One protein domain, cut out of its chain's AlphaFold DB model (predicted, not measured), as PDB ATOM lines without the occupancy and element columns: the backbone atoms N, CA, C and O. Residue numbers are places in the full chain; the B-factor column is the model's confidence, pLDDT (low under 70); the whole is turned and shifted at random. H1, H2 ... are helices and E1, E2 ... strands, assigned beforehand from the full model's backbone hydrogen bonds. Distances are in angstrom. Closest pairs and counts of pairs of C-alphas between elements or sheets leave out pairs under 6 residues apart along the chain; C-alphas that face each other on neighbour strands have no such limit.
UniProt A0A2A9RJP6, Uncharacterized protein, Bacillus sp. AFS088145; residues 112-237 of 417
ATOM      1  N   PHE A 112     -32.326  -3.354 -29.917       95.12
ATOM      2  CA  PHE A 112     -32.271  -2.444 -31.053       95.12
ATOM      3  C   PHE A 112     -30.961  -1.664 -31.042       95.12
ATOM      4  O   PHE A 112     -30.563  -1.120 -30.010       95.12
ATOM      5  N   PHE A 113     -30.314  -1.597 -32.199       95.19
ATOM      6  CA  PHE A 113     -29.104  -0.821 -32.428       95.19
ATOM      7  C   PHE A 113     -29.307   0.076 -33.642       95.19
ATOM      8  O   PHE A 113     -29.814  -0.381 -34.664       95.19
ATOM      9  N   GLN A 114     -28.898   1.337 -33.530       94.88
ATOM     10  CA  GLN A 114     -28.899   2.281 -34.638       94.88
ATOM     11  C   GLN A 114     -27.472   2.448 -35.156       94.88
ATOM     12  O   GLN A 114     -26.556   2.701 -34.374       94.88
ATOM     13  N   PHE A 115     -27.310   2.341 -36.469       93.94
ATOM     14  CA  PHE A 115     -26.046   2.571 -37.160       93.94
ATOM     15  C   PHE A 115     -26.253   3.601 -38.256       93.94
ATOM     16  O   PHE A 115     -27.260   3.550 -38.958       93.94
ATOM     17  N   THR A 116     -25.291   4.506 -38.401       92.31
ATOM     18  CA  THR A 116     -25.304   5.582 -39.393       92.31
ATOM     19  C   THR A 116     -24.017   5.518 -40.195       92.31
ATOM     20  O   THR A 116     -22.945   5.424 -39.604       92.31
ATOM     21  N   THR A 117     -24.122   5.595 -41.520       91.38
ATOM     22  CA  THR A 117     -22.973   5.740 -42.420       91.38
ATOM     23  C   THR A 117     -23.133   6.992 -43.274       91.38
ATOM     24  O   THR A 117     -24.255   7.401 -43.592       91.38
ATOM     25  N   SER A 118     -22.011   7.588 -43.658       91.69
ATOM     26  CA  SER A 118     -21.966   8.696 -44.607       91.69
ATOM     27  C   SER A 118     -21.760   8.150 -46.008       91.69
ATOM     28  O   SER A 118     -20.961   7.241 -46.224       91.69
ATOM     29  N   ILE A 119     -22.476   8.707 -46.975       92.00
ATOM     30  CA  ILE A 119     -22.457   8.266 -48.362       92.00
ATOM     31  C   ILE A 119     -22.242   9.455 -49.289       92.00
ATOM     32  O   ILE A 119     -22.704  10.564 -49.020       92.00
ATOM     33  N   LYS A 120     -21.559   9.215 -50.409       89.50
ATOM     34  CA  LYS A 120     -21.436  10.176 -51.508       89.50
ATOM     35  C   LYS A 120     -21.883   9.570 -52.821       89.50
ATOM     36  O   LYS A 120     -21.674   8.381 -53.064       89.50
ATOM     37  N   SER A 121     -22.412  10.425 -53.682       87.56
ATOM     38  CA  SER A 121     -22.551  10.186 -55.116       87.56
ATOM     39  C   SER A 121     -21.613  11.127 -55.877       87.56
ATOM     40  O   SER A 121     -21.065  12.066 -55.300       87.56
ATOM     41  N   THR A 122     -21.379  10.869 -57.165       75.00
ATOM     42  CA  THR A 122     -20.456  11.670 -57.986       75.00
ATOM     43  C   THR A 122     -20.907  13.118 -58.162       75.00
ATOM     44  O   THR A 122     -20.057  13.992 -58.268       75.00
ATOM     45  N   LEU A 123     -22.211  13.402 -58.204       73.88
ATOM     46  CA  LEU A 123     -22.699  14.720 -58.637       73.88
ATOM     47  C   LEU A 123     -23.518  15.469 -57.588       73.88
ATOM     48  O   LEU A 123     -23.405  16.688 -57.501       73.88
ATOM     49  N   MET A 124     -24.354  14.768 -56.823       85.69
ATOM     50  CA  MET A 124     -25.369  15.399 -55.979       85.69
ATOM     51  C   MET A 124     -25.681  14.545 -54.743       85.69
ATOM     52  O   MET A 124     -25.629  13.313 -54.842       85.69
ATOM     53  N   PRO A 125     -26.050  15.160 -53.606       89.25
ATOM     54  CA  PRO A 125     -26.534  14.429 -52.441       89.25
ATOM     55  C   PRO A 125     -27.911  13.798 -52.697       89.25
ATOM     56  O   PRO A 125     -28.665  14.207 -53.583       89.25
ATOM     57  N   LEU A 126     -28.244  12.787 -51.899       92.69
ATOM     58  CA  LEU A 126     -29.528  12.097 -51.919       92.69
ATOM     59  C   LEU A 126     -30.553  12.851 -51.068       92.69
ATOM     60  O   LEU A 126     -30.295  13.123 -49.895       92.69
ATOM     61  N   ALA A 127     -31.722  13.144 -51.640       91.81
ATOM     62  CA  ALA A 127     -32.829  13.808 -50.960       91.81
ATOM     63  C   ALA A 127     -33.224  13.077 -49.662       91.81
ATOM     64  O   ALA A 127     -33.184  11.841 -49.610       91.81
ATOM     65  N   PRO A 128     -33.610  13.807 -48.603       91.94
ATOM     66  CA  PRO A 128     -33.965  13.199 -47.331       91.94
ATOM     67  C   PRO A 128     -35.288  12.434 -47.441       91.94
ATOM     68  O   PRO A 128     -36.237  12.884 -48.086       91.94
ATOM     69  N   TYR A 129     -35.353  11.291 -46.766       93.06
ATOM     70  CA  TYR A 129     -36.559  10.478 -46.626       93.06
ATOM     71  C   TYR A 129     -36.470   9.631 -45.354       93.06
ATOM     72  O   TYR A 129     -35.374   9.316 -44.886       93.06
ATOM     73  N   GLU A 130     -37.606   9.230 -44.794       93.31
ATOM     74  CA  GLU A 130     -37.650   8.430 -43.564       93.31
ATOM     75  C   GLU A 130     -38.675   7.296 -43.621       93.31
ATOM     76  O   GLU A 130     -39.790   7.459 -44.115       93.31
ATOM     77  N   GLY A 131     -38.285   6.131 -43.112       93.25
ATOM     78  CA  GLY A 131     -39.169   4.999 -42.856       93.25
ATOM     79  C   GLY A 131     -39.201   4.651 -41.370       93.25
ATOM     80  O   GLY A 131     -38.714   5.394 -40.523       93.25
ATOM     81  N   GLU A 132     -39.759   3.491 -41.038       93.00
ATOM     82  CA  GLU A 132     -39.940   3.062 -39.646       93.00
ATOM     83  C   GLU A 132     -38.607   2.709 -38.967       93.00
ATOM     84  O   GLU A 132     -38.373   3.045 -37.809       93.00
ATOM     85  N   LYS A 133     -37.721   2.022 -39.699       93.31
ATOM     86  CA  LYS A 133     -36.431   1.515 -39.193       93.31
ATOM     87  C   LYS A 133     -35.226   2.093 -39.938       93.31
ATOM     88  O   LYS A 133     -34.132   1.540 -39.849       93.31
ATOM     89  N   TYR A 134     -35.404   3.171 -40.696       95.19
ATOM     90  CA  TYR A 134     -34.309   3.826 -41.408       95.19
ATOM     91  C   TYR A 134     -34.624   5.283 -41.732       95.19
ATOM     92  O   TYR A 134     -35.786   5.676 -41.809       95.19
ATOM     93  N   TYR A 135     -33.588   6.072 -41.994       93.69
ATOM     94  CA  TYR A 135     -33.732   7.404 -42.572       93.69
ATOM     95  C   TYR A 135     -32.508   7.781 -43.407       93.69
ATOM     96  O   TYR A 135     -31.419   7.244 -43.206       93.69
ATOM     97  N   ASN A 136     -32.698   8.724 -44.324       92.56
ATOM     98  CA  ASN A 136     -31.643   9.438 -45.026       92.56
ATOM     99  C   ASN A 136     -31.725  10.933 -44.696       92.56
ATOM    100  O   ASN A 136     -32.806  11.528 -44.738       92.56
ATOM    101  N   ARG A 137     -30.584  11.545 -44.384       90.00
ATOM    102  CA  ARG A 137     -30.446  12.989 -44.144       90.00
ATOM    103  C   ARG A 137     -29.298  13.551 -44.971       90.00
ATOM    104  O   ARG A 137     -28.447  12.807 -45.442       90.00
ATOM    105  N   ILE A 138     -29.272  14.867 -45.128       85.31
ATOM    106  CA  ILE A 138     -28.214  15.577 -45.848       85.31
ATOM    107  C   ILE A 138     -27.409  16.381 -44.837       85.31
ATOM    108  O   ILE A 138     -27.980  16.949 -43.903       85.31
ATOM    109  N   ASP A 139     -26.099  16.426 -45.035       76.31
ATOM    110  CA  ASP A 139     -25.234  17.371 -44.344       76.31
ATOM    111  C   ASP A 139     -25.352  18.745 -45.017       76.31
ATOM    112  O   ASP A 139     -25.032  18.908 -46.191       76.31
ATOM    113  N   ALA A 140     -25.810  19.748 -44.267       61.34
ATOM    114  CA  ALA A 140     -26.005  21.110 -44.767       61.34
ATOM    115  C   ALA A 140     -24.711  21.788 -45.263       61.34
ATOM    116  O   ALA A 140     -24.766  22.824 -45.927       61.34
ATOM    117  N   THR A 141     -23.545  21.237 -44.921       61.66
ATOM    118  CA  THR A 141     -22.231  21.808 -45.229       61.66
ATOM    119  C   THR A 141     -21.451  21.046 -46.300       61.66
ATOM    120  O   THR A 141     -20.363  21.482 -46.685       61.66
ATOM    121  N   SER A 142     -21.999  19.947 -46.831       67.56
ATOM    122  CA  SER A 142     -21.298  19.087 -47.786       67.56
ATOM    123  C   SER A 142     -22.223  18.420 -48.819       67.56
ATOM    124  O   SER A 142     -23.442  18.517 -48.758       67.56
ATOM    125  N   ASN A 143     -21.633  17.715 -49.795       71.94
ATOM    126  CA  ASN A 143     -22.368  16.892 -50.770       71.94
ATOM    127  C   ASN A 143     -22.596  15.450 -50.272       71.94
ATOM    128  O   ASN A 143     -22.823  14.544 -51.079       71.94
ATOM    129  N   TYR A 144     -22.493  15.218 -48.961       85.81
ATOM    130  CA  TYR A 144     -22.710  13.913 -48.350       85.81
ATOM    131  C   TYR A 144     -24.167  13.733 -47.913       85.81
ATOM    132  O   TYR A 144     -24.899  14.678 -47.610       85.81
ATOM    133  N   SER A 145     -24.593  12.477 -47.875       90.06
ATOM    134  CA  SER A 145     -25.849  12.068 -47.249       90.06
ATOM    135  C   SER A 145     -25.564  11.030 -46.174       90.06
ATOM    136  O   SER A 145     -24.547  10.344 -46.222       90.06
ATOM    137  N   HIS A 146     -26.444  10.911 -45.192       91.06
ATOM    138  CA  HIS A 146     -26.285  10.006 -44.065       91.06
ATOM    139  C   HIS A 146     -27.448   9.033 -44.028       91.06
ATOM    140  O   HIS A 146     -28.587   9.440 -43.789       91.06
ATOM    141  N   ILE A 147     -27.145   7.753 -44.233       93.62
ATOM    142  CA  ILE A 147     -28.120   6.675 -44.117       93.62
ATOM    143  C   ILE A 147     -27.987   6.062 -42.733       93.62
ATOM    144  O   ILE A 147     -26.912   5.598 -42.348       93.62
ATOM    145  N   SER A 148     -29.105   6.008 -42.020       93.94
ATOM    146  CA  SER A 148     -29.212   5.325 -40.741       93.94
ATOM    147  C   SER A 148     -30.193   4.173 -40.821       93.94
ATOM    148  O   SER A 148     -31.258   4.305 -41.420       93.94
ATOM    149  N   VAL A 149     -29.853   3.058 -40.180       96.12
ATOM    150  CA  VAL A 149     -30.713   1.875 -40.051       96.12
ATOM    151  C   VAL A 149     -30.789   1.428 -38.595       96.12
ATOM    152  O   VAL A 149     -29.809   1.509 -37.852       96.12
ATOM    153  N   ILE A 150     -31.960   0.937 -38.195       95.19
ATOM    154  CA  ILE A 150     -32.220   0.338 -36.888       95.19
ATOM    155  C   ILE A 150     -32.347  -1.172 -37.080       95.19
ATOM    156  O   ILE A 150     -33.182  -1.641 -37.853       95.19
ATOM    157  N   VAL A 151     -31.523  -1.939 -36.368       94.88
ATOM    158  CA  VAL A 151     -31.449  -3.400 -36.494       94.88
ATOM    159  C   VAL A 151     -31.615  -4.094 -35.148       94.88
ATOM    160  O   VAL A 151     -31.232  -3.570 -34.103       94.88
ATOM    161  N   GLU A 152     -32.170  -5.301 -35.192       94.19
ATOM    162  CA  GLU A 152     -32.332  -6.182 -34.037       94.19
ATOM    163  C   GLU A 152     -31.171  -7.181 -33.974       94.19
ATOM    164  O   GLU A 152     -30.885  -7.884 -34.945       94.19
ATOM    165  N   ALA A 153     -30.479  -7.237 -32.836       95.56
ATOM    166  CA  ALA A 153     -29.359  -8.153 -32.617       95.56
ATOM    167  C   ALA A 153     -29.166  -8.476 -31.125       95.56
ATOM    168  O   ALA A 153     -29.706  -7.799 -30.251       95.56
ATOM    169  N   TYR A 154     -28.372  -9.503 -30.808       96.56
ATOM    170  CA  TYR A 154     -28.028  -9.820 -29.412       96.56
ATOM    171  C   TYR A 154     -26.973  -8.867 -28.822       96.56
ATOM    172  O   TYR A 154     -27.029  -8.519 -27.639       96.56
ATOM    173  N   ASP A 155     -26.037  -8.404 -29.652       95.38
ATOM    174  CA  ASP A 155     -24.984  -7.453 -29.297       95.38
ATOM    175  C   ASP A 155     -24.647  -6.508 -30.457       95.38
ATOM    176  O   ASP A 155     -25.112  -6.682 -31.585       95.38
ATOM    177  N   GLY A 156     -23.826  -5.496 -30.158       94.25
ATOM    178  CA  GLY A 156     -23.433  -4.469 -31.120       94.25
ATOM    179  C   GLY A 156     -22.594  -4.994 -32.286       94.25
ATOM    180  O   GLY A 156     -22.766  -4.500 -33.388       94.25
ATOM    181  N   ASN A 157     -21.762  -6.024 -32.090       93.44
ATOM    182  CA  ASN A 157     -20.950  -6.606 -33.170       93.44
ATOM    183  C   ASN A 157     -21.835  -7.310 -34.211       93.44
ATOM    184  O   ASN A 157     -21.637  -7.175 -35.416       93.44
ATOM    185  N   GLN A 158     -22.850  -8.046 -33.750       94.62
ATOM    186  CA  GLN A 158     -23.864  -8.618 -34.635       94.62
ATOM    187  C   GLN A 158     -24.702  -7.526 -35.306       94.62
ATOM    188  O   GLN A 158     -24.942  -7.602 -36.510       94.62
ATOM    189  N   GLY A 159     -25.117  -6.511 -34.542       95.25
ATOM    190  CA  GLY A 159     -25.856  -5.363 -35.064       95.25
ATOM    191  C   GLY A 159     -25.103  -4.658 -36.192       95.25
ATOM    192  O   GLY A 159     -25.674  -4.428 -37.251       95.25
ATOM    193  N   GLU A 160     -23.810  -4.401 -36.009       94.62
ATOM    194  CA  GLU A 160     -22.956  -3.731 -36.992       94.62
ATOM    195  C   GLU A 160     -22.867  -4.531 -38.296       94.62
ATOM    196  O   GLU A 160     -23.105  -3.989 -39.374       94.62
ATOM    197  N   GLY A 161     -22.630  -5.845 -38.210       93.69
ATOM    198  CA  GLY A 161     -22.595  -6.713 -39.390       93.69
ATOM    199  C   GLY A 161     -23.931  -6.765 -40.144       93.69
ATOM    200  O   GLY A 161     -23.953  -6.742 -41.378       93.69
ATOM    201  N   ILE A 162     -25.058  -6.797 -39.422       94.25
ATOM    202  CA  ILE A 162     -26.396  -6.744 -40.030       94.25
ATOM    203  C   ILE A 162     -26.618  -5.381 -40.693       94.25
ATOM    204  O   ILE A 162     -27.043  -5.338 -41.848       94.25
ATOM    205  N   ALA A 163     -26.313  -4.285 -39.997       94.62
ATOM    206  CA  ALA A 163     -26.493  -2.928 -40.493       94.62
ATOM    207  C   ALA A 163     -25.651  -2.656 -41.741       94.62
ATOM    208  O   ALA A 163     -26.193  -2.183 -42.735       94.62
ATOM    209  N   HIS A 164     -24.371  -3.037 -41.739       94.25
ATOM    210  CA  HIS A 164     -23.492  -2.895 -42.900       94.25
ATOM    211  C   HIS A 164     -24.043  -3.640 -44.121       94.25
ATOM    212  O   HIS A 164     -24.079  -3.109 -45.231       94.25
ATOM    213  N   ARG A 165     -24.561  -4.860 -43.929       94.06
ATOM    214  CA  ARG A 165     -25.233  -5.588 -45.010       94.06
ATOM    215  C   ARG A 165     -26.471  -4.839 -45.509       94.06
ATOM    216  O   ARG A 165     -26.618  -4.693 -46.715       94.06
ATOM    217  N   LYS A 166     -27.345  -4.354 -44.618       94.75
ATOM    218  CA  LYS A 166     -28.558  -3.604 -45.000       94.75
ATOM    219  C   LYS A 166     -28.232  -2.329 -45.765       94.75
ATOM    220  O   LYS A 166     -28.827  -2.085 -46.806       94.75
ATOM    221  N   ILE A 167     -27.270  -1.557 -45.280       95.88
ATOM    222  CA  ILE A 167     -26.794  -0.334 -45.924       95.88
ATOM    223  C   ILE A 167     -26.315  -0.641 -47.343       95.88
ATOM    224  O   ILE A 167     -26.794  -0.010 -48.278       95.88
ATOM    225  N   ASN A 168     -25.471  -1.659 -47.537       95.88
ATOM    226  CA  ASN A 168     -25.022  -2.051 -48.877       95.88
ATOM    227  C   ASN A 168     -26.187  -2.413 -49.811       95.88
ATOM    228  O   ASN A 168     -26.228  -1.945 -50.945       95.88
ATOM    229  N   GLN A 169     -27.167  -3.183 -49.324       96.94
ATOM    230  CA  GLN A 169     -28.365  -3.526 -50.101       96.94
ATOM    231  C   GLN A 169     -29.185  -2.282 -50.479       96.94
ATOM    232  O   GLN A 169     -29.690  -2.193 -51.597       96.94
ATOM    233  N   ILE A 170     -29.294  -1.307 -49.570       97.69
ATOM    234  CA  ILE A 170     -29.941  -0.017 -49.840       97.69
ATOM    235  C   ILE A 170     -29.163   0.748 -50.910       97.69
ATOM    236  O   ILE A 170     -29.774   1.204 -51.866       97.69
ATOM    237  N   LEU A 171     -27.836   0.858 -50.804       97.75
ATOM    238  CA  LEU A 171     -27.012   1.553 -51.800       97.75
ATOM    239  C   LEU A 171     -27.123   0.925 -53.191       97.75
ATOM    240  O   LEU A 171     -27.245   1.638 -54.186       97.75
ATOM    241  N   ASP A 172     -27.117  -0.405 -53.252       98.44
ATOM    242  CA  ASP A 172     -27.305  -1.150 -54.492       98.44
ATOM    243  C   ASP A 172     -28.663  -0.833 -55.131       98.44
ATOM    244  O   ASP A 172     -28.749  -0.578 -56.336       98.44
ATOM    245  N   PHE A 173     -29.727  -0.798 -54.326       98.56
ATOM    246  CA  PHE A 173     -31.065  -0.440 -54.789       98.56
ATOM    247  C   PHE A 173     -31.180   1.037 -55.200       98.56
ATOM    248  O   PHE A 173     -31.735   1.345 -56.255       98.56
ATOM    249  N   LEU A 174     -30.607   1.954 -54.420       98.00
ATOM    250  CA  LEU A 174     -30.590   3.385 -54.726       98.00
ATOM    251  C   LEU A 174     -29.921   3.665 -56.067       98.00
ATOM    252  O   LEU A 174     -30.377   4.539 -56.803       98.00
ATOM    253  N   ALA A 175     -28.880   2.912 -56.425       97.75
ATOM    254  CA  ALA A 175     -28.251   3.054 -57.729       97.75
ATOM    255  C   ALA A 175     -29.224   2.764 -58.877       97.75
ATOM    256  O   ALA A 175     -29.213   3.479 -59.877       97.75
ATOM    257  N   VAL A 176     -30.106   1.773 -58.723       98.25
ATOM    258  CA  VAL A 176     -31.164   1.473 -59.698       98.25
ATOM    259  C   VAL A 176     -32.220   2.578 -59.739       98.25
ATOM    260  O   VAL A 176     -32.622   2.988 -60.826       98.25
ATOM    261  N   GLU A 177     -32.660   3.084 -58.584       97.38
ATOM    262  CA  GLU A 177     -33.659   4.164 -58.518       97.38
ATOM    263  C   GLU A 177     -33.144   5.500 -59.064       97.38
ATOM    264  O   GLU A 177     -33.943   6.311 -59.517       97.38
ATOM    265  N   THR A 178     -31.829   5.733 -59.045       96.19
ATOM    266  CA  THR A 178     -31.257   7.055 -59.351       96.19
ATOM    267  C   THR A 178     -30.332   7.104 -60.560       96.19
ATOM    268  O   THR A 178     -29.943   8.198 -60.965       96.19
ATOM    269  N   ASN A 179     -29.953   5.951 -61.120       95.56
ATOM    270  CA  ASN A 179     -28.836   5.792 -62.060       95.56
ATOM    271  C   ASN A 179     -27.479   6.286 -61.509       95.56
ATOM    272  O   ASN A 179     -26.502   6.387 -62.262       95.56
ATOM    273  N   ALA A 180     -27.365   6.578 -60.211       93.50
ATOM    274  CA  ALA A 180     -26.149   7.105 -59.604       93.50
ATOM    275  C   ALA A 180     -25.363   6.022 -58.842       93.50
ATOM    276  O   ALA A 180     -25.953   5.178 -58.177       93.50
ATOM    277  N   PRO A 181     -24.023   6.018 -58.908       93.44
ATOM    278  CA  PRO A 181     -23.206   5.212 -58.006       93.44
ATOM    279  C   PRO A 181     -23.101   5.861 -56.618       93.44
ATOM    280  O   PRO A 181     -23.018   7.084 -56.506       93.44
ATOM    281  N   PHE A 182     -23.018   5.036 -55.573       93.00
ATOM    282  CA  PHE A 182     -22.856   5.466 -54.185       93.00
ATOM    283  C   PHE A 182     -21.658   4.798 -53.504       93.00
ATOM    284  O   PHE A 182     -21.426   3.591 -53.640       93.00
ATOM    285  N   TRP A 183     -20.916   5.566 -52.709       91.44
ATOM    286  CA  TRP A 183     -19.805   5.075 -51.892       91.44
ATOM    287  C   TRP A 183     -19.996   5.461 -50.435       91.44
ATOM    288  O   TRP A 183     -20.328   6.609 -50.149       91.44
ATOM    289  N   GLU A 184     -19.720   4.522 -49.534       90.81
ATOM    290  CA  GLU A 184     -19.520   4.833 -48.119       90.81
ATOM    291  C   GLU A 184     -18.266   5.703 -47.954       90.81
ATOM    292  O   GLU A 184     -17.284   5.543 -48.688       90.81
ATOM    293  N   CYS A 185     -18.325   6.656 -47.030       84.50
ATOM    294  CA  CYS A 185     -17.267   7.623 -46.762       84.50
ATOM    295  C   CYS A 185     -16.945   7.669 -45.273       84.50
ATOM    296  O   CYS A 185     -17.840   7.625 -44.429       84.50
ATOM    297  N   ASP A 186     -15.661   7.840 -44.968       70.69
ATOM    298  CA  ASP A 186     -15.201   8.085 -43.608       70.69
ATOM    299  C   ASP A 186     -15.514   9.537 -43.220       70.69
ATOM    300  O   ASP A 186     -15.082  10.473 -43.893       70.69
ATOM    301  N   GLY A 187     -16.252   9.733 -42.127       58.00
ATOM    302  CA  GLY A 187     -16.533  11.057 -41.567       58.00
ATOM    303  C   GLY A 187     -18.004  11.243 -41.226       58.00
ATOM    304  O   GLY A 187     -18.860  11.266 -42.105       58.00
ATOM    305  N   PHE A 188     -18.297  11.387 -39.938       56.53
ATOM    306  CA  PHE A 188     -19.600  11.815 -39.442       56.53
ATOM    307  C   PHE A 188     -19.401  13.137 -38.704       56.53
ATOM    308  O   PHE A 188     -18.679  13.172 -37.707       56.53
ATOM    309  N   GLU A 189     -20.023  14.212 -39.186       53.00
ATOM    310  CA  GLU A 189     -20.194  15.438 -38.409       53.00
ATOM    311  C   GLU A 189     -21.643  15.508 -37.907       53.00
ATOM    312  O   GLU A 189     -22.597  15.298 -38.649       53.00
ATOM    313  N   GLU A 190     -21.812  15.772 -36.610       54.06
ATOM    314  CA  GLU A 190     -23.072  15.620 -35.861       54.06
ATOM    315  C   GLU A 190     -24.197  16.597 -36.256       54.06
ATOM    316  O   GLU A 190     -25.309  16.507 -35.729       54.06
ATOM    317  N   LYS A 191     -23.949  17.556 -37.156       54.31
ATOM    318  CA  LYS A 191     -24.927  18.596 -37.504       54.31
ATOM    319  C   LYS A 191     -25.840  18.161 -38.649       54.31
ATOM    320  O   LYS A 191     -25.732  18.640 -39.771       54.31
ATOM    321  N   LEU A 192     -26.794  17.298 -38.325       58.44
ATOM    322  CA  LEU A 192     -27.945  17.039 -39.184       58.44
ATOM    323  C   LEU A 192     -28.963  18.172 -38.982       58.44
ATOM    324  O   LEU A 192     -29.392  18.422 -37.853       58.44
ATOM    325  N   GLU A 193     -29.359  18.870 -40.048       54.88
ATOM    326  CA  GLU A 193     -30.576  19.691 -39.987       54.88
ATOM    327  C   GLU A 193     -31.817  18.786 -39.812       54.88
ATOM    328  O   GLU A 193     -31.737  17.560 -39.838       54.88
ATOM    329  N   LEU A 194     -32.978  19.362 -39.511       52.81
ATOM    330  CA  LEU A 194     -34.167  18.591 -39.099       52.81
ATOM    331  C   LEU A 194     -35.435  18.954 -39.881       52.81
ATOM    332  O   LEU A 194     -36.452  18.283 -39.728       52.81
ATOM    333  N   ALA A 195     -35.401  19.991 -40.719       51.31
ATOM    334  CA  ALA A 195     -36.585  20.488 -41.412       51.31
ATOM    335  C   ALA A 195     -36.534  20.117 -42.894       51.31
ATOM    336  O   ALA A 195     -35.823  20.749 -43.671       51.31
ATOM    337  N   TYR A 196     -37.301  19.098 -43.287       66.94
ATOM    338  CA  TYR A 196     -37.314  18.626 -44.666       66.94
ATOM    339  C   TYR A 196     -38.706  18.190 -45.107       66.94
ATOM    340  O   TYR A 196     -39.404  17.478 -44.386       66.94
ATOM    341  N   SER A 197     -39.072  18.571 -46.326       77.25
ATOM    342  CA  SER A 197     -40.105  17.897 -47.104       77.25
ATOM    343  C   SER A 197     -39.444  16.813 -47.948       77.25
ATOM    344  O   SER A 197     -38.469  17.096 -48.642       77.25
ATOM    345  N   GLU A 198     -39.977  15.595 -47.912       90.25
ATOM    346  CA  GLU A 198     -39.550  14.537 -48.828       90.25
ATOM    347  C   GLU A 198     -39.876  14.937 -50.272       90.25
ATOM    348  O   GLU A 198     -40.981  15.405 -50.560       90.25
ATOM    349  N   ILE A 199     -38.911  14.745 -51.169       92.06
ATOM    350  CA  ILE A 199     -39.034  15.026 -52.600       92.06
ATOM    351  C   ILE A 199     -38.863  13.702 -53.336       92.06
ATOM    352  O   ILE A 199     -37.975  12.915 -53.002       92.06
ATOM    353  N   TYR A 200     -39.721  13.459 -54.320       95.19
ATOM    354  CA  TYR A 200     -39.793  12.191 -55.030       95.19
ATOM    355  C   TYR A 200     -39.603  12.375 -56.530       95.19
ATOM    356  O   TYR A 200     -39.871  13.443 -57.077       95.19
ATOM    357  N   GLN A 201     -39.167  11.304 -57.187       95.19
ATOM    358  CA  GLN A 201     -39.248  11.184 -58.636       95.19
ATOM    359  C   GLN A 201     -40.699  10.917 -59.039       95.19
ATOM    360  O   GLN A 201     -41.226   9.844 -58.738       95.19
ATOM    361  N   GLU A 202     -41.319  11.878 -59.717       92.50
ATOM    362  CA  GLU A 202     -42.712  11.789 -60.171       92.50
ATOM    363  C   GLU A 202     -42.816  11.288 -61.632       92.50
ATOM    364  O   GLU A 202     -43.877  10.822 -62.048       92.50
ATOM    365  N   ASP A 203     -41.728  11.315 -62.420       91.81
ATOM    366  CA  ASP A 203     -41.702  10.732 -63.768       91.81
ATOM    367  C   ASP A 203     -41.472   9.211 -63.722       91.81
ATOM    368  O   ASP A 203     -40.347   8.705 -63.666       91.81
ATOM    369  N   GLU A 204     -42.560   8.445 -63.801       86.50
ATOM    370  CA  GLU A 204     -42.504   6.983 -63.905       86.50
ATOM    371  C   GLU A 204     -41.878   6.467 -65.215       86.50
ATOM    372  O   GLU A 204     -41.610   5.263 -65.341       86.50
ATOM    373  N   GLY A 205     -41.716   7.335 -66.214       89.31
ATOM    374  CA  GLY A 205     -41.154   7.045 -67.525       89.31
ATOM    375  C   GLY A 205     -39.661   7.335 -67.645       89.31
ATOM    376  O   GLY A 205     -39.111   7.067 -68.713       89.31
ATOM    377  N   PHE A 206     -38.998   7.836 -66.593       93.75
ATOM    378  CA  PHE A 206     -37.605   8.257 -66.704       93.75
ATOM    379  C   PHE A 206     -36.685   7.073 -67.054       93.75
ATOM    380  O   PHE A 206     -36.661   6.028 -66.385       93.75
ATOM    381  N   ILE A 207     -35.905   7.256 -68.116       92.31
ATOM    382  CA  ILE A 207     -34.879   6.316 -68.584       92.31
ATOM    383  C   ILE A 207     -33.518   7.001 -68.494       92.31
ATOM    384  O   ILE A 207     -32.604   6.459 -67.867       92.31
ATOM    385  N   ASP A 208     -33.438   8.209 -69.052       88.56
ATOM    386  CA  ASP A 208     -32.183   8.895 -69.330       88.56
ATOM    387  C   ASP A 208     -31.653   9.691 -68.129       88.56
ATOM    388  O   ASP A 208     -32.407  10.303 -67.369       88.56
ATOM    389  N   GLY A 209     -30.327   9.737 -67.992       89.62
ATOM    390  CA  GLY A 209     -29.656  10.581 -67.003       89.62
ATOM    391  C   GLY A 209     -29.855  10.118 -65.557       89.62
ATOM    392  O   GLY A 209     -29.849   8.921 -65.271       89.62
ATOM    393  N   PHE A 210     -29.965  11.068 -64.627       91.94
ATOM    394  CA  PHE A 210     -30.149  10.794 -63.199       91.94
ATOM    395  C   PHE A 210     -31.579  11.100 -62.774       91.94
ATOM    396  O   PHE A 210     -32.174  12.061 -63.252       91.94
ATOM    397  N   SER A 211     -32.091  10.338 -61.808       94.56
ATOM    398  CA  SER A 211     -33.322  10.719 -61.118       94.56
ATOM    399  C   SER A 211     -33.023  11.886 -60.179       94.56
ATOM    400  O   SER A 211     -32.478  11.685 -59.089       94.56
ATOM    401  N   SER A 212     -33.317  13.105 -60.625       92.06
ATOM    402  CA  SER A 212     -32.969  14.331 -59.916       92.06
ATOM    403  C   SER A 212     -34.098  15.349 -59.880       92.06
ATOM    404  O   SER A 212     -34.830  15.512 -60.847       92.06
ATOM    405  N   GLU A 213     -34.194  16.068 -58.764       90.50
ATOM    406  CA  GLU A 213     -35.134  17.171 -58.566       90.50
ATOM    407  C   GLU A 213     -34.478  18.198 -57.632       90.50
ATOM    408  O   GLU A 213     -33.880  17.834 -56.618       90.50
ATOM    409  N   ASN A 214     -34.543  19.489 -57.975       86.25
ATOM    410  CA  ASN A 214     -33.996  20.593 -57.166       86.25
ATOM    411  C   ASN A 214     -32.529  20.423 -56.707       86.25
ATOM    412  O   ASN A 214     -32.160  20.862 -55.620       86.25
ATOM    413  N   GLY A 215     -31.681  19.801 -57.533       85.50
ATOM    414  CA  GLY A 215     -30.261  19.581 -57.220       85.50
ATOM    415  C   GLY A 215     -29.983  18.393 -56.290       85.50
ATOM    416  O   GLY A 215     -28.846  18.217 -55.857       85.50
ATOM    417  N   PHE A 216     -30.992  17.566 -56.012       90.50
ATOM    418  CA  PHE A 216     -30.870  16.339 -55.229       90.50
ATOM    419  C   PHE A 216     -31.153  15.117 -56.089       90.50
ATOM    420  O   PHE A 216     -31.973  15.171 -57.005       90.50
ATOM    421  N   LEU A 217     -30.506  13.995 -55.773       93.81
ATOM    422  CA  LEU A 217     -30.957  12.696 -56.264       93.81
ATOM    423  C   LEU A 217     -32.239  12.334 -55.523       93.81
ATOM    424  O   LEU A 217     -32.289  12.434 -54.299       93.81
ATOM    425  N   VAL A 218     -33.259  11.898 -56.250       95.19
ATOM    426  CA  VAL A 218     -34.563  11.542 -55.682       95.19
ATOM    427  C   VAL A 218     -34.952  10.124 -56.064       95.19
ATOM    428  O   VAL A 218     -34.600   9.629 -57.135       95.19
ATOM    429  N   ILE A 219     -35.692   9.466 -55.178       96.75
ATOM    430  CA  ILE A 219     -36.266   8.135 -55.405       96.75
ATOM    431  C   ILE A 219     -37.776   8.245 -55.590       96.75
ATOM    432  O   ILE A 219     -38.372   9.271 -55.265       96.75
ATOM    433  N   SER A 220     -38.416   7.192 -56.081       97.00
ATOM    434  CA  SER A 220     -39.879   7.135 -56.121       97.00
ATOM    435  C   SER A 220     -40.487   6.783 -54.753       97.00
ATOM    436  O   SER A 220     -39.803   6.281 -53.852       97.00
ATOM    437  N   ARG A 221     -41.795   7.020 -54.581       96.31
ATOM    438  CA  ARG A 221     -42.532   6.609 -53.367       96.31
ATOM    439  C   ARG A 221     -42.526   5.091 -53.214       96.31
ATOM    440  O   ARG A 221     -42.339   4.569 -52.117       96.31
ATOM    441  N   GLU A 222     -42.661   4.390 -54.335       97.19
ATOM    442  CA  GLU A 222     -42.464   2.948 -54.443       97.19
ATOM    443  C   GLU A 222     -41.074   2.531 -53.962       97.19
ATOM    444  O   GLU A 222     -40.951   1.589 -53.180       97.19
ATOM    445  N   GLY A 223     -40.037   3.264 -54.377       97.38
ATOM    446  CA  GLY A 223     -38.662   3.017 -53.962       97.38
ATOM    447  C   GLY A 223     -38.478   3.148 -52.453       97.38
ATOM    448  O   GLY A 223     -37.887   2.270 -51.825       97.38
ATOM    449  N   LYS A 224     -39.068   4.177 -51.835       96.75
ATOM    450  CA  LYS A 224     -39.097   4.313 -50.372       96.75
ATOM    451  C   LYS A 224     -39.757   3.094 -49.711       96.75
ATOM    452  O   LYS A 224     -39.171   2.492 -48.815       96.75
ATOM    453  N   ASN A 225     -40.928   2.672 -50.185       96.00
ATOM    454  CA  ASN A 225     -41.611   1.487 -49.648       96.00
ATOM    455  C   ASN A 225     -40.775   0.207 -49.818       96.00
ATOM    456  O   ASN A 225     -40.752  -0.648 -48.932       96.00
ATOM    457  N   PHE A 226     -40.050   0.081 -50.929       96.88
ATOM    458  CA  PHE A 226     -39.171  -1.056 -51.167       96.88
ATOM    459  C   PHE A 226     -37.962  -1.063 -50.219       96.88
ATOM    460  O   PHE A 226     -37.617  -2.117 -49.692       96.88
ATOM    461  N   ILE A 227     -37.374   0.098 -49.899       97.12
ATOM    462  CA  ILE A 227     -36.319   0.202 -48.873       97.12
ATOM    463  C   ILE A 227     -36.825  -0.301 -47.516       97.12
ATOM    464  O   ILE A 227     -36.108  -1.033 -46.834       97.12
ATOM    465  N   GLN A 228     -38.071   0.007 -47.140       94.38
ATOM    466  CA  GLN A 228     -38.666  -0.541 -45.918       94.38
ATOM    467  C   GLN A 228     -38.720  -2.078 -45.943       94.38
ATOM    468  O   GLN A 228     -38.404  -2.711 -44.931       94.38
ATOM    469  N   LYS A 229     -39.050  -2.692 -47.093       93.75
ATOM    470  CA  LYS A 229     -38.962  -4.153 -47.264       93.75
ATOM    471  C   LYS A 229     -37.520  -4.637 -47.091       93.75
ATOM    472  O   LYS A 229     -37.295  -5.537 -46.288       93.75
ATOM    473  N   ILE A 230     -36.540  -3.997 -47.742       94.31
ATOM    474  CA  ILE A 230     -35.108  -4.341 -47.617       94.31
ATOM    475  C   ILE A 230     -34.667  -4.339 -46.149       94.31
ATOM    476  O   ILE A 230     -34.045  -5.300 -45.688       94.31
ATOM    477  N   VAL A 231     -34.998  -3.288 -45.396       93.00
ATOM    478  CA  VAL A 231     -34.628  -3.152 -43.979       93.00
ATOM    479  C   VAL A 231     -35.278  -4.244 -43.127       93.00
ATOM    480  O   VAL A 231     -34.605  -4.818 -42.272       93.00
ATOM    481  N   ASN A 232     -36.531  -4.597 -43.419       89.62
ATOM    482  CA  ASN A 232     -37.290  -5.599 -42.672       89.62
ATOM    483  C   ASN A 232     -36.953  -7.058 -43.017       89.62
ATOM    484  O   ASN A 232     -37.348  -7.935 -42.258       89.62
ATOM    485  N   LEU A 233     -36.224  -7.345 -44.106       84.56
ATOM    486  CA  LEU A 233     -35.855  -8.728 -44.452       84.56
ATOM    487  C   LEU A 233     -35.065  -9.397 -43.313       84.56
ATOM    488  O   LEU A 233     -33.888  -9.088 -43.086       84.56
ATOM    489  N   CYS A 234     -35.674 -10.365 -42.642       69.50
ATOM    490  CA  CYS A 234     -34.957 -11.361 -41.858       69.50
ATOM    491  C   CYS A 234     -34.372 -12.399 -42.834       69.50
ATOM    492  O   CYS A 234     -34.946 -12.639 -43.894       69.50
ATOM    493  N   ASN A 235     -33.170 -12.922 -42.558       56.56
ATOM    494  CA  ASN A 235     -32.434 -13.784 -43.499       56.56
ATOM    495  C   ASN A 235     -33.351 -14.869 -44.114       56.56
ATOM    496  O   ASN A 235     -33.990 -15.594 -43.361       56.56
ATOM    497  N   GLU A 236     -33.336 -14.998 -45.448       54.91
ATOM    498  CA  GLU A 236     -33.921 -16.100 -46.248       54.91
ATOM    499  C   GLU A 236     -35.448 -16.122 -46.475       54.91
ATOM    500  O   GLU A 236     -35.920 -17.000 -47.191       54.91
ATOM    501  N   GLU A 237     -36.233 -15.166 -45.967       61.06
ATOM    502  CA  GLU A 237     -37.706 -15.265 -46.068       61.06
ATOM    503  C   GLU A 237     -38.308 -14.829 -47.418       61.06
ATOM    504  O   GLU A 237     -39.439 -15.204 -47.724       61.06
TER     505      GLU A 237
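What this domain is: This is residues 112 to 237 of the 417 residues of an uncharacterized protein of Bacillus sp. AFS088145 (UniProt A0A2A9RJP6). A strongly twisted antiparallel sheet, ordered E2 E3 E1 E4, curls round long helix H1, with shorter H2 beside H1 on the same face: two layers, helices over one face. The 126 printed residues run E1 E2 E3 H1 E4 H2, mixed helices and strands, compact, with radius of gyration of the C-alphas 14.2 A and spans 43 by 35 by 24 A.

Where its parts are: E1, residues 112 to 121, begins at C-alpha 112 (-32.271, -2.444, -31.053) and spans 28.9 A. E2 is 134 to 138, E3 144 to 153 (27.9 A), H1 156 to 178 (31.5 A), E4 182 to 185. H2, 221 to 232, ends at C-alpha 232 (-37.290, -5.599, -42.672).

How they stand to each other: N 117 and O 147 of E1 and E3 are 2.9 A apart, N 137 and O 146 of hairpin E2 and E3 3.0 A, N 120 and O 183 of E1 and E4 2.9 A, each within hydrogen-bond range. E3, H1 and E4 form a split strand-helix-strand unit, E1 between its strands, with a right-handed crossover. H1 and H2 touch, closest C-alphas Lys 166 and Val 231 at 6.2 A, at a shallow tilt of 23 degrees, opposite ways. Every O i to N i+4 pair is within range in H2, 18 of 19 in H1.

The domain as a whole: The C-alphas farthest apart, Tyr 154 and Asp 208, are 44.3 A apart. The printed part has no cut; links E1 to E2 and E4 to H2 are long. pLDDT is under 70 at residues 140 to 142, 187 to 196 and 234 to 237.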